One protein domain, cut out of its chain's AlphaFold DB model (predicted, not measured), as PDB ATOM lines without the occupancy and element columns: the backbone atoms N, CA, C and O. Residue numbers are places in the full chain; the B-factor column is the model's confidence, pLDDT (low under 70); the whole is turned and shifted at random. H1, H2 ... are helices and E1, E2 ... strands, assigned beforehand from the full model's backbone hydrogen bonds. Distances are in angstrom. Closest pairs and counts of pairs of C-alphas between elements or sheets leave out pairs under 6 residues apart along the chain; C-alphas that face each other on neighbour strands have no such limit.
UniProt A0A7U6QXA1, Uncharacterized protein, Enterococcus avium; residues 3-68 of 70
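AT A GLANCE: This is residues 3 to 68 of the 70 residues of an uncharacterized protein of Enterococcus avium (UniProt A0A7U6QXA1). A strongly twisted sheet of five strands curls partway toward a barrel but stays open, and one short helix, H1, packs by the open side, near E3 and E5. The longest strands, E1 and E2, make a hairpin along the longest axis, ending in the loop of residues 11 to 20, while E3 and E4 form a second hairpin across it. The printed part has 66 residues, with the named elements in the order E1, E2, H1, E3, E4, E5. The sheet's order is E4, E3, E2, E1, E5, antiparallel throughout, and the class is mostly strand. The whole is compact, with a radius of gyration of the C-alphas of 11.5 A, and spans 32 by 29 by 18 A.

IN THESE COORDINATES: E1 is residues 3 to 10, 21.8 A long, beginning at C-alpha 3 at (89.719, 80.390, 103.559). E2, residues 21 to 29, is 22.7 A long and bends by 66 degrees at residue 25. E3 is residues 44 to 49, 15.8 A, and E4 is residues 54 to 58, 13.8 A. E5, residues 62 to 67, measures 14.0 A and ends at C-alpha 67 at (95.201, 77.542, 99.758). H1 is residues 30 to 37, 10.6 A, beginning at C-alpha 30 at (89.252, 85.018, 99.075).

HOW THE PARTS SIT: From edge to edge of the sheet the strands' lines turn by 130 degrees and the way across it by 63 degrees. E2 and E1, a hairpin, are antiparallel at 149 degrees, with N 7 and O 24 at 2.9 A. E1 and the edge strand E5 are antiparallel at 160 degrees, with N 6 and O 66 at 2.8 A. E3 and E2 are antiparallel, with N 27 and O 48 within hydrogen-bond range at 2.8 A. E3 is staggered: its residues 44 to 48 pair with E4 and its residues 48 to 49 with E2. E3 and the edge strand E4, a hairpin, are antiparallel at 147 degrees, with N 45 and O 57 at 2.9 A. E4 and E5 meet only through their link, while E3 and E5 are apart. H1 is on the sheet at a height over the sheet of 8.3 A, over none of the strands. Its closest C-alphas to E3 are those of Val 32 and Ile 45, 7.0 A, and to E5 those of Val 33 and Ile 65, 7.9 A. In H1 every O i to N i+4 pair is within hydrogen-bond range.

THE WHOLE: The two C-alphas farthest apart are those of Asn 3 and Thr 17, at 32.2 A. The printed part has no cut, and no link is long; those from E2 to H1, E3 to E4 and E4 to E5 are tight. The mean pLDDT of the printed part is 87.8, and residue 14 is under 70.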
ATOM      1  N   ASN A   3      89.016  81.660 103.696       87.25
ATOM      2  CA  ASN A   3      89.719  80.390 103.559       87.25
ATOM      3  C   ASN A   3      91.046  80.412 104.312       87.25
ATOM      4  O   ASN A   3      91.578  81.458 104.697       87.25
ATOM      5  N   LEU A   4      91.557  79.212 104.560       91.62
ATOM      6  CA  LEU A   4      92.844  78.996 105.188       91.62
ATOM      7  C   LEU A   4      93.927  78.999 104.112       91.62
ATOM      8  O   LEU A   4      93.854  78.251 103.139       91.62
ATOM      9  N   TYR A   5      94.943  79.828 104.304       92.50
ATOM     10  CA  TYR A   5      96.062  79.982 103.388       92.50
ATOM     11  C   TYR A   5      97.382  79.805 104.124       92.50
ATOM     12  O   TYR A   5      97.510  80.124 105.306       92.50
ATOM     13  N   MET A   6      98.375  79.309 103.400       93.62
ATOM     14  CA  MET A   6      99.777  79.400 103.764       93.62
ATOM     15  C   MET A   6     100.401  80.511 102.925       93.62
ATOM     16  O   MET A   6     100.402  80.434 101.694       93.62
ATOM     17  N   LEU A   7     100.909  81.547 103.584       93.25
ATOM     18  CA  LEU A   7     101.624  82.640 102.939       93.25
ATOM     19  C   LEU A   7     103.115  82.468 103.155       93.25
ATOM     20  O   LEU A   7     103.562  82.353 104.296       93.25
ATOM     21  N   LYS A   8     103.885  82.543 102.073       94.38
ATOM     22  CA  LYS A   8     105.340  82.657 102.130       94.38
ATOM     23  C   LYS A   8     105.736  84.094 101.853       94.38
ATOM     24  O   LYS A   8     105.364  84.644 100.818       94.38
ATOM     25  N   TYR A   9     106.486  84.711 102.756       92.81
ATOM     26  CA  TYR A   9     106.832  86.127 102.655       92.81
ATOM     27  C   TYR A   9     108.242  86.436 103.147       92.81
ATOM     28  O   TYR A   9     108.826  85.699 103.937       92.81
ATOM     29  N   TRP A  10     108.793  87.550 102.676       93.31
ATOM     30  CA  TRP A  10     110.053  88.103 103.156       93.31
ATOM     31  C   TRP A  10     109.821  88.963 104.403       93.31
ATOM     32  O   TRP A  10     109.044  89.920 104.361       93.31
ATOM     33  N   SER A  11     110.484  88.634 105.515       90.12
ATOM     34  CA  SER A  11     110.323  89.356 106.788       90.12
ATOM     35  C   SER A  11     111.051  90.699 106.846       90.12
ATOM     36  O   SER A  11     110.745  91.514 107.710       90.12
ATOM     37  N   GLY A  12     112.045  90.905 105.981       85.38
ATOM     38  CA  GLY A  12     112.797  92.154 105.906       85.38
ATOM     39  C   GLY A  12     112.117  93.188 105.012       85.38
ATOM     40  O   GLY A  12     111.066  92.948 104.408       85.38
ATOM     41  N   ASN A  13     112.761  94.339 104.847       81.88
ATOM     42  CA  ASN A  13     112.426  95.215 103.730       81.88
ATOM     43  C   ASN A  13     112.764  94.498 102.415       81.88
ATOM     44  O   ASN A  13     113.760  93.783 102.327       81.88
ATOM     45  N   LYS A  14     111.940  94.684 101.376       68.75
ATOM     46  CA  LYS A  14     112.065  93.959 100.095       68.75
ATOM     47  C   LYS A  14     113.459  94.042  99.448       68.75
ATOM     48  O   LYS A  14     113.836  93.135  98.718       68.75
ATOM     49  N   ASN A  15     114.201  95.114  99.722       72.00
ATOM     50  CA  ASN A  15     115.536  95.374  99.173       72.00
ATOM     51  C   ASN A  15     116.660  95.228 100.210       72.00
ATOM     52  O   ASN A  15     117.793  95.611  99.941       72.00
ATOM     53  N   ASP A  16     116.332  94.748 101.403       75.25
ATOM     54  CA  ASP A  16     117.271  94.617 102.506       75.25
ATOM     55  C   ASP A  16     117.803  93.187 102.571       75.25
ATOM     56  O   ASP A  16     117.068  92.221 102.352       75.25
ATOM     57  N   THR A  17     119.096  93.056 102.849       77.50
ATOM     58  CA  THR A  17     119.795  91.772 102.932       77.50
ATOM     59  C   THR A  17     119.555  91.055 104.260       77.50
ATOM     60  O   THR A  17     119.848  89.869 104.361       77.50
ATOM     61  N   GLU A  18     118.998  91.740 105.266       85.00
ATOM     62  CA  GLU A  18     118.825  91.212 106.630       85.00
ATOM     63  C   GLU A  18     117.480  90.497 106.887       85.00
ATOM     64  O   GLU A  18     117.096  90.243 108.030       85.00
ATOM     65  N   GLY A  19     116.735  90.132 105.842       86.12
ATOM     66  CA  GLY A  19     115.486  89.374 105.982       86.12
ATOM     67  C   GLY A  19     115.648  87.854 105.882       86.12
ATOM     68  O   GLY A  19     116.711  87.313 105.581       86.12
ATOM     69  N   LYS A  20     114.543  87.142 106.108       90.75
ATOM     70  CA  LYS A  20     114.414  85.715 105.799       90.75
ATOM     71  C   LYS A  20     113.036  85.410 105.233       90.75
ATOM     72  O   LYS A  20     112.074  86.143 105.472       90.75
ATOM     73  N   PHE A  21     112.942  84.307 104.498       92.38
ATOM     74  CA  PHE A  21     111.649  83.764 104.105       92.38
ATOM     75  C   PHE A  21     110.963  83.141 105.315       92.38
ATOM     76  O   PHE A  21     111.536  82.300 106.008       92.38
ATOM     77  N   MET A  22     109.736  83.577 105.544       93.94
ATOM     78  CA  MET A  22     108.850  83.116 106.596       93.94
ATOM     79  C   MET A  22     107.609  82.507 105.963       93.94
ATOM     80  O   MET A  22     107.196  82.906 104.875       93.94
ATOM     81  N   GLU A  23     107.012  81.556 106.667       94.19
ATOM     82  CA  GLU A  23     105.743  80.948 106.292       94.19
ATOM     83  C   GLU A  23     104.749  81.163 107.430       94.19
ATOM     84  O   GLU A  23     105.075  80.947 108.599       94.19
ATOM     85  N   ILE A  24     103.552  81.638 107.096       92.06
ATOM     86  CA  ILE A  24     102.479  81.877 108.056       92.06
ATOM     87  C   ILE A  24     101.191  81.240 107.556       92.06
ATOM     88  O   ILE A  24     100.740  81.483 106.436       92.06
ATOM     89  N   LYS A  25     100.592  80.418 108.415       93.12
ATOM     90  CA  LYS A  25      99.266  79.850 108.194       93.12
ATOM     91  C   LYS A  25      98.229  80.826 108.729       93.12
ATOM     92  O   LYS A  25      98.211  81.102 109.926       93.12
ATOM     93  N   CYS A  26      97.379  81.348 107.857       91.88
ATOM     94  CA  CYS A  26      96.435  82.397 108.203       91.88
ATOM     95  C   CYS A  26      95.088  82.255 107.504       91.88
ATOM     96  O   CYS A  26      94.969  81.647 106.442       91.88
ATOM     97  N   THR A  27      94.084  82.907 108.067       92.06
ATOM     98  CA  THR A  27      92.788  83.109 107.440       92.06
ATOM     99  C   THR A  27      92.740  84.494 106.805       92.06
ATOM    100  O   THR A  27      92.923  85.506 107.488       92.06
ATOM    101  N   ILE A  28      92.479  84.536 105.500       90.25
ATOM    102  CA  ILE A  28      92.266  85.767 104.727       90.25
ATOM    103  C   ILE A  28      91.029  85.604 103.831       90.25
ATOM    104  O   ILE A  28      90.705  84.476 103.447       90.25
ATOM    105  N   PRO A  29      90.308  86.695 103.511       89.50
ATOM    106  CA  PRO A  29      89.197  86.635 102.567       89.50
ATOM    107  C   PRO A  29      89.679  86.274 101.160       89.50
ATOM    108  O   PRO A  29      90.673  86.834 100.693       89.50
ATOM    109  N   ASP A  30      88.930  85.426 100.456       88.81
ATOM    110  CA  ASP A  30      89.252  85.018  99.075       88.81
ATOM    111  C   ASP A  30      89.413  86.223  98.142       88.81
ATOM    112  O   ASP A  30      90.336  86.273  97.339       88.81
ATOM    113  N   GLU A  31      88.579  87.253  98.322       89.00
ATOM    114  CA  GLU A  31      88.638  88.489  97.537       89.00
ATOM    115  C   GLU A  31      90.010  89.177  97.634       89.00
ATOM    116  O   GLU A  31      90.495  89.757  96.663       89.00
ATOM    117  N   VAL A  32      90.671  89.107  98.796       87.94
ATOM    118  CA  VAL A  32      92.014  89.676  98.977       87.94
ATOM    119  C   VAL A  32      93.027  88.912  98.128       87.94
ATOM    120  O   VAL A  32      93.874  89.534  97.483       87.94
ATOM    121  N   VAL A  33      92.922  87.583  98.085       88.56
ATOM    122  CA  VAL A  33      93.778  86.727  97.253       88.56
ATOM    123  C   VAL A  33      93.507  86.980  95.770       88.56
ATOM    124  O   VAL A  33      94.447  87.235  95.018       88.56
ATOM    125  N   ASP A  34      92.240  87.030  95.363       88.94
ATOM    126  CA  ASP A  34      91.836  87.330  93.987       88.94
ATOM    127  C   ASP A  34      92.343  88.698  93.528       88.94
ATOM    128  O   ASP A  34      92.800  88.850  92.393       88.94
ATOM    129  N   ASN A  35      92.312  89.704  94.406       89.25
ATOM    130  CA  ASN A  35      92.822  91.039  94.109       89.25
ATOM    131  C   ASN A  35      94.345  91.042  93.900       89.25
ATOM    132  O   ASN A  35      94.822  91.719  92.986       89.25
ATOM    133  N   ILE A  36      95.102  90.259  94.679       86.44
ATOM    134  CA  ILE A  36      96.553  90.087  94.488       86.44
ATOM    135  C   ILE A  36      96.840  89.397  93.157       86.44
ATOM    136  O   ILE A  36      97.632  89.902  92.360       86.44
ATOM    137  N   LEU A  37      96.176  88.269  92.896       84.25
ATOM    138  CA  LEU A  37      96.380  87.476  91.681       84.25
ATOM    139  C   LEU A  37      95.970  88.249  90.421       84.25
ATOM    140  O   LEU A  37      96.653  88.192  89.398       84.25
ATOM    141  N   SER A  38      94.913  89.058  90.519       87.00
ATOM    142  CA  SER A  38      94.440  89.949  89.451       87.00
ATOM    143  C   SER A  38      95.275  91.228  89.303       87.00
ATOM    144  O   SER A  38      94.903  92.110  88.529       87.00
ATOM    145  N   LYS A  39      96.386  91.363  90.045       77.69
ATOM    146  CA  LYS A  39      97.272  92.541  90.061       77.69
ATOM    147  C   LYS A  39      96.545  93.859  90.348       77.69
ATOM    148  O   LYS A  39      97.000  94.924  89.924       77.69
ATOM    149  N   LYS A  40      95.430  93.821  91.081       81.81
ATOM    150  CA  LYS A  40      94.827  95.054  91.584       81.81
ATOM    151  C   LYS A  40      95.759  95.657  92.633       81.81
ATOM    152  O   LYS A  40      96.338  94.908  93.426       81.81
ATOM    153  N   PRO A  41      95.906  96.992  92.676       74.81
ATOM    154  CA  PRO A  41      96.755  97.655  93.653       74.81
ATOM    155  C   PRO A  41      96.244  97.375  95.068       74.81
ATOM    156  O   PRO A  41      95.317  98.008  95.561       74.81
ATOM    157  N   THR A  42      96.875  96.401  95.711       85.31
ATOM    158  CA  THR A  42      96.564  95.951  97.065       85.31
ATOM    159  C   THR A  42      97.858  96.101  97.848       85.31
ATOM    160  O   THR A  42      98.679  95.200  97.784       85.31
ATOM    161  N   PRO A  43      98.145  97.248  98.483       86.56
ATOM    162  CA  PRO A  43      99.462  97.495  99.080       86.56
ATOM    163  C   PRO A  43      99.733  96.604 100.300       86.56
ATOM    164  O   PRO A  43     100.876  96.222 100.551       86.56
ATOM    165  N   PHE A  44      98.676  96.222 101.018       90.31
ATOM    166  CA  PHE A  44      98.750  95.374 102.200       90.31
ATOM    167  C   PHE A  44      97.627  94.346 102.195       90.31
ATOM    168  O   PHE A  44      96.534  94.616 101.697       90.31
ATOM    169  N   ILE A  45      97.883  93.207 102.824       90.12
ATOM    170  CA  ILE A  45      96.839  92.295 103.276       90.12
ATOM    171  C   ILE A  45      96.650  92.412 104.774       90.12
ATOM    172  O   ILE A  45      97.592  92.701 105.512       90.12
ATOM    173  N   ARG A  46      95.429  92.120 105.209       90.19
ATOM    174  CA  ARG A  46      95.095  91.897 106.608       90.19
ATOM    175  C   ARG A  46      94.492  90.510 106.739       90.19
ATOM    176  O   ARG A  46      93.632  90.141 105.942       90.19
ATOM    177  N   GLY A  47      94.926  89.772 107.745       88.56
ATOM    178  CA  GLY A  47      94.407  88.445 108.040       88.56
ATOM    179  C   GLY A  47      94.515  88.115 109.512       88.56
ATOM    180  O   GLY A  47      94.915  88.958 110.318       88.56
ATOM    181  N   PHE A  48      94.171  86.873 109.833       92.00
ATOM    182  CA  PHE A  48      94.227  86.343 111.188       92.00
ATOM    183  C   PHE A  48      95.088  85.085 111.239       92.00
ATOM    184  O   PHE A  48      94.984  84.233 110.357       92.00
ATOM    185  N   VAL A  49      95.931  84.963 112.258       90.94
ATOM    186  CA  VAL A  49      96.648  83.720 112.588       90.94
ATOM    187  C   VAL A  49      95.828  82.891 113.580       90.94
ATOM    188  O   VAL A  49      94.911  83.432 114.187       90.94
ATOM    189  N   ASN A  50      96.143  81.595 113.719       70.88
ATOM    190  CA  ASN A  50      95.381  80.536 114.416       70.88
ATOM    191  C   ASN A  50      94.672  80.893 115.753       70.88
ATOM    192  O   ASN A  50      93.718  80.201 116.094       70.88
ATOM    193  N   ASP A  51      95.063  81.957 116.463       70.75
ATOM    194  CA  ASP A  51      94.461  82.416 117.731       70.75
ATOM    195  C   ASP A  51      93.635  83.718 117.604       70.75
ATOM    196  O   ASP A  51      93.312  84.375 118.594       70.75
ATOM    197  N   GLY A  52      93.300  84.134 116.378       80.19
ATOM    198  CA  GLY A  52      92.576  85.381 116.109       80.19
ATOM    199  C   GLY A  52      93.447  86.639 116.170       80.19
ATOM    200  O   GLY A  52      92.927  87.749 116.044       80.19
ATOM    201  N   GLU A  53      94.765  86.490 116.323       89.88
ATOM    202  CA  GLU A  53      95.700  87.607 116.229       89.88
ATOM    203  C   GLU A  53      95.696  88.167 114.802       89.88
ATOM    204  O   GLU A  53      95.855  87.437 113.821       89.88
ATOM    205  N   ALA A  54      95.470  89.474 114.683       90.62
ATOM    206  CA  ALA A  54      95.451  90.149 113.396       90.62
ATOM    207  C   ALA A  54      96.870  90.527 112.969       90.62
ATOM    208  O   ALA A  54      97.629  91.089 113.754       90.62
ATOM    209  N   PHE A  55      97.187  90.325 111.694       90.00
ATOM    210  CA  PHE A  55      98.435  90.799 111.104       90.00
ATOM    211  C   PHE A  55      98.165  91.697 109.899       90.00
ATOM    212  O   PHE A  55      97.099  91.646 109.279       90.00
ATOM    213  N   ILE A  56      99.164  92.511 109.565       91.56
ATOM    214  CA  ILE A  56      99.214  93.301 108.339       91.56
ATOM    215  C   ILE A  56     100.528  92.972 107.645       91.56
ATOM    216  O   ILE A  56     101.584  93.006 108.275       91.56
ATOM    217  N   LEU A  57     100.466  92.654 106.354       90.94
ATOM    218  CA  LEU A  57     101.643  92.295 105.572       90.94
ATOM    219  C   LEU A  57     101.657  93.053 104.239       90.94
ATOM    220  O   LEU A  57     100.639  93.051 103.540       90.94
ATOM    221  N   PRO A  58     102.781  93.678 103.846       91.31
ATOM    222  CA  PRO A  58     102.924  94.256 102.516       91.31
ATOM    223  C   PRO A  58     102.826  93.167 101.448       91.31
ATOM    224  O   PRO A  58     103.574  92.188 101.484       91.31
ATOM    225  N   THR A  59     101.961  93.347 100.452       90.50
ATOM    226  CA  THR A  59     101.849  92.380  99.341       90.50
ATOM    227  C   THR A  59     103.135  92.274  98.539       90.50
ATOM    228  O   THR A  59     103.444  91.216  98.003       90.50
ATOM    229  N   SER A  60     103.938  93.340  98.516       89.50
ATOM    230  CA  SER A  60     105.251  93.365  97.875       89.50
ATOM    231  C   SER A  60     106.235  92.346  98.447       89.50
ATOM    232  O   SER A  60     107.188  92.000  97.745       89.50
ATOM    233  N   ASN A  61     106.022  91.920  99.696       91.31
ATOM    234  CA  ASN A  61     106.857  90.962 100.411       91.31
ATOM    235  C   ASN A  61     106.340  89.526 100.282       91.31
ATOM    236  O   ASN A  61     107.051  88.604 100.676       91.31
ATOM    237  N   ILE A  62     105.129  89.325  99.756       91.62
ATOM    238  CA  ILE A  62     104.563  87.995  99.543       91.62
ATOM    239  C   ILE A  62     105.234  87.376  98.321       91.62
ATOM    240  O   ILE A  62     105.260  87.962  97.239       91.62
ATOM    241  N   TYR A  63     105.788  86.187  98.521       90.88
ATOM    242  CA  TYR A  63     106.404  85.380  97.480       90.88
ATOM    243  C   TYR A  63     105.431  84.332  96.936       90.88
ATOM    244  O   TYR A  63     105.393  84.113  95.731       90.88
ATOM    245  N   ASP A  64     104.644  83.710  97.818       92.25
ATOM    246  CA  ASP A  64     103.705  82.653  97.446       92.25
ATOM    247  C   ASP A  64     102.463  82.641  98.354       92.25
ATOM    248  O   ASP A  64     102.535  83.016  99.530       92.25
ATOM    249  N   ILE A  65     101.329  82.211  97.794       91.81
ATOM    250  CA  ILE A  65     100.032  82.063  98.466       91.81
ATOM    251  C   ILE A  65      99.445  80.710  98.065       91.81
ATOM    252  O   ILE A  65      99.008  80.530  96.932       91.81
ATOM    253  N   THR A  66      99.379  79.774  99.009       92.44
ATOM    254  CA  THR A  66      98.789  78.448  98.783       92.44
ATOM    255  C   THR A  66      97.537  78.275  99.634       92.44
ATOM    256  O   THR A  66      97.582  78.457 100.850       92.44
ATOM    257  N   GLN A  67      96.412  77.904  99.019       91.31
ATOM    258  CA  GLN A  67      95.201  77.542  99.758       91.31
ATOM    259  C   GLN A  67      95.386  76.180 100.434       91.31
ATOM    260  O   GLN A  67      95.768  75.202  99.792       91.31
ATOM    261  N   VAL A  68      95.098  76.113 101.731       89.75
ATOM    262  CA  VAL A  68      95.148  74.879 102.517       89.75
ATOM    263  C   VAL A  68      93.722  74.342 102.608       89.75
ATOM    264  O   VAL A  68      92.900  74.894 103.337       89.75
TER     265      VAL A  68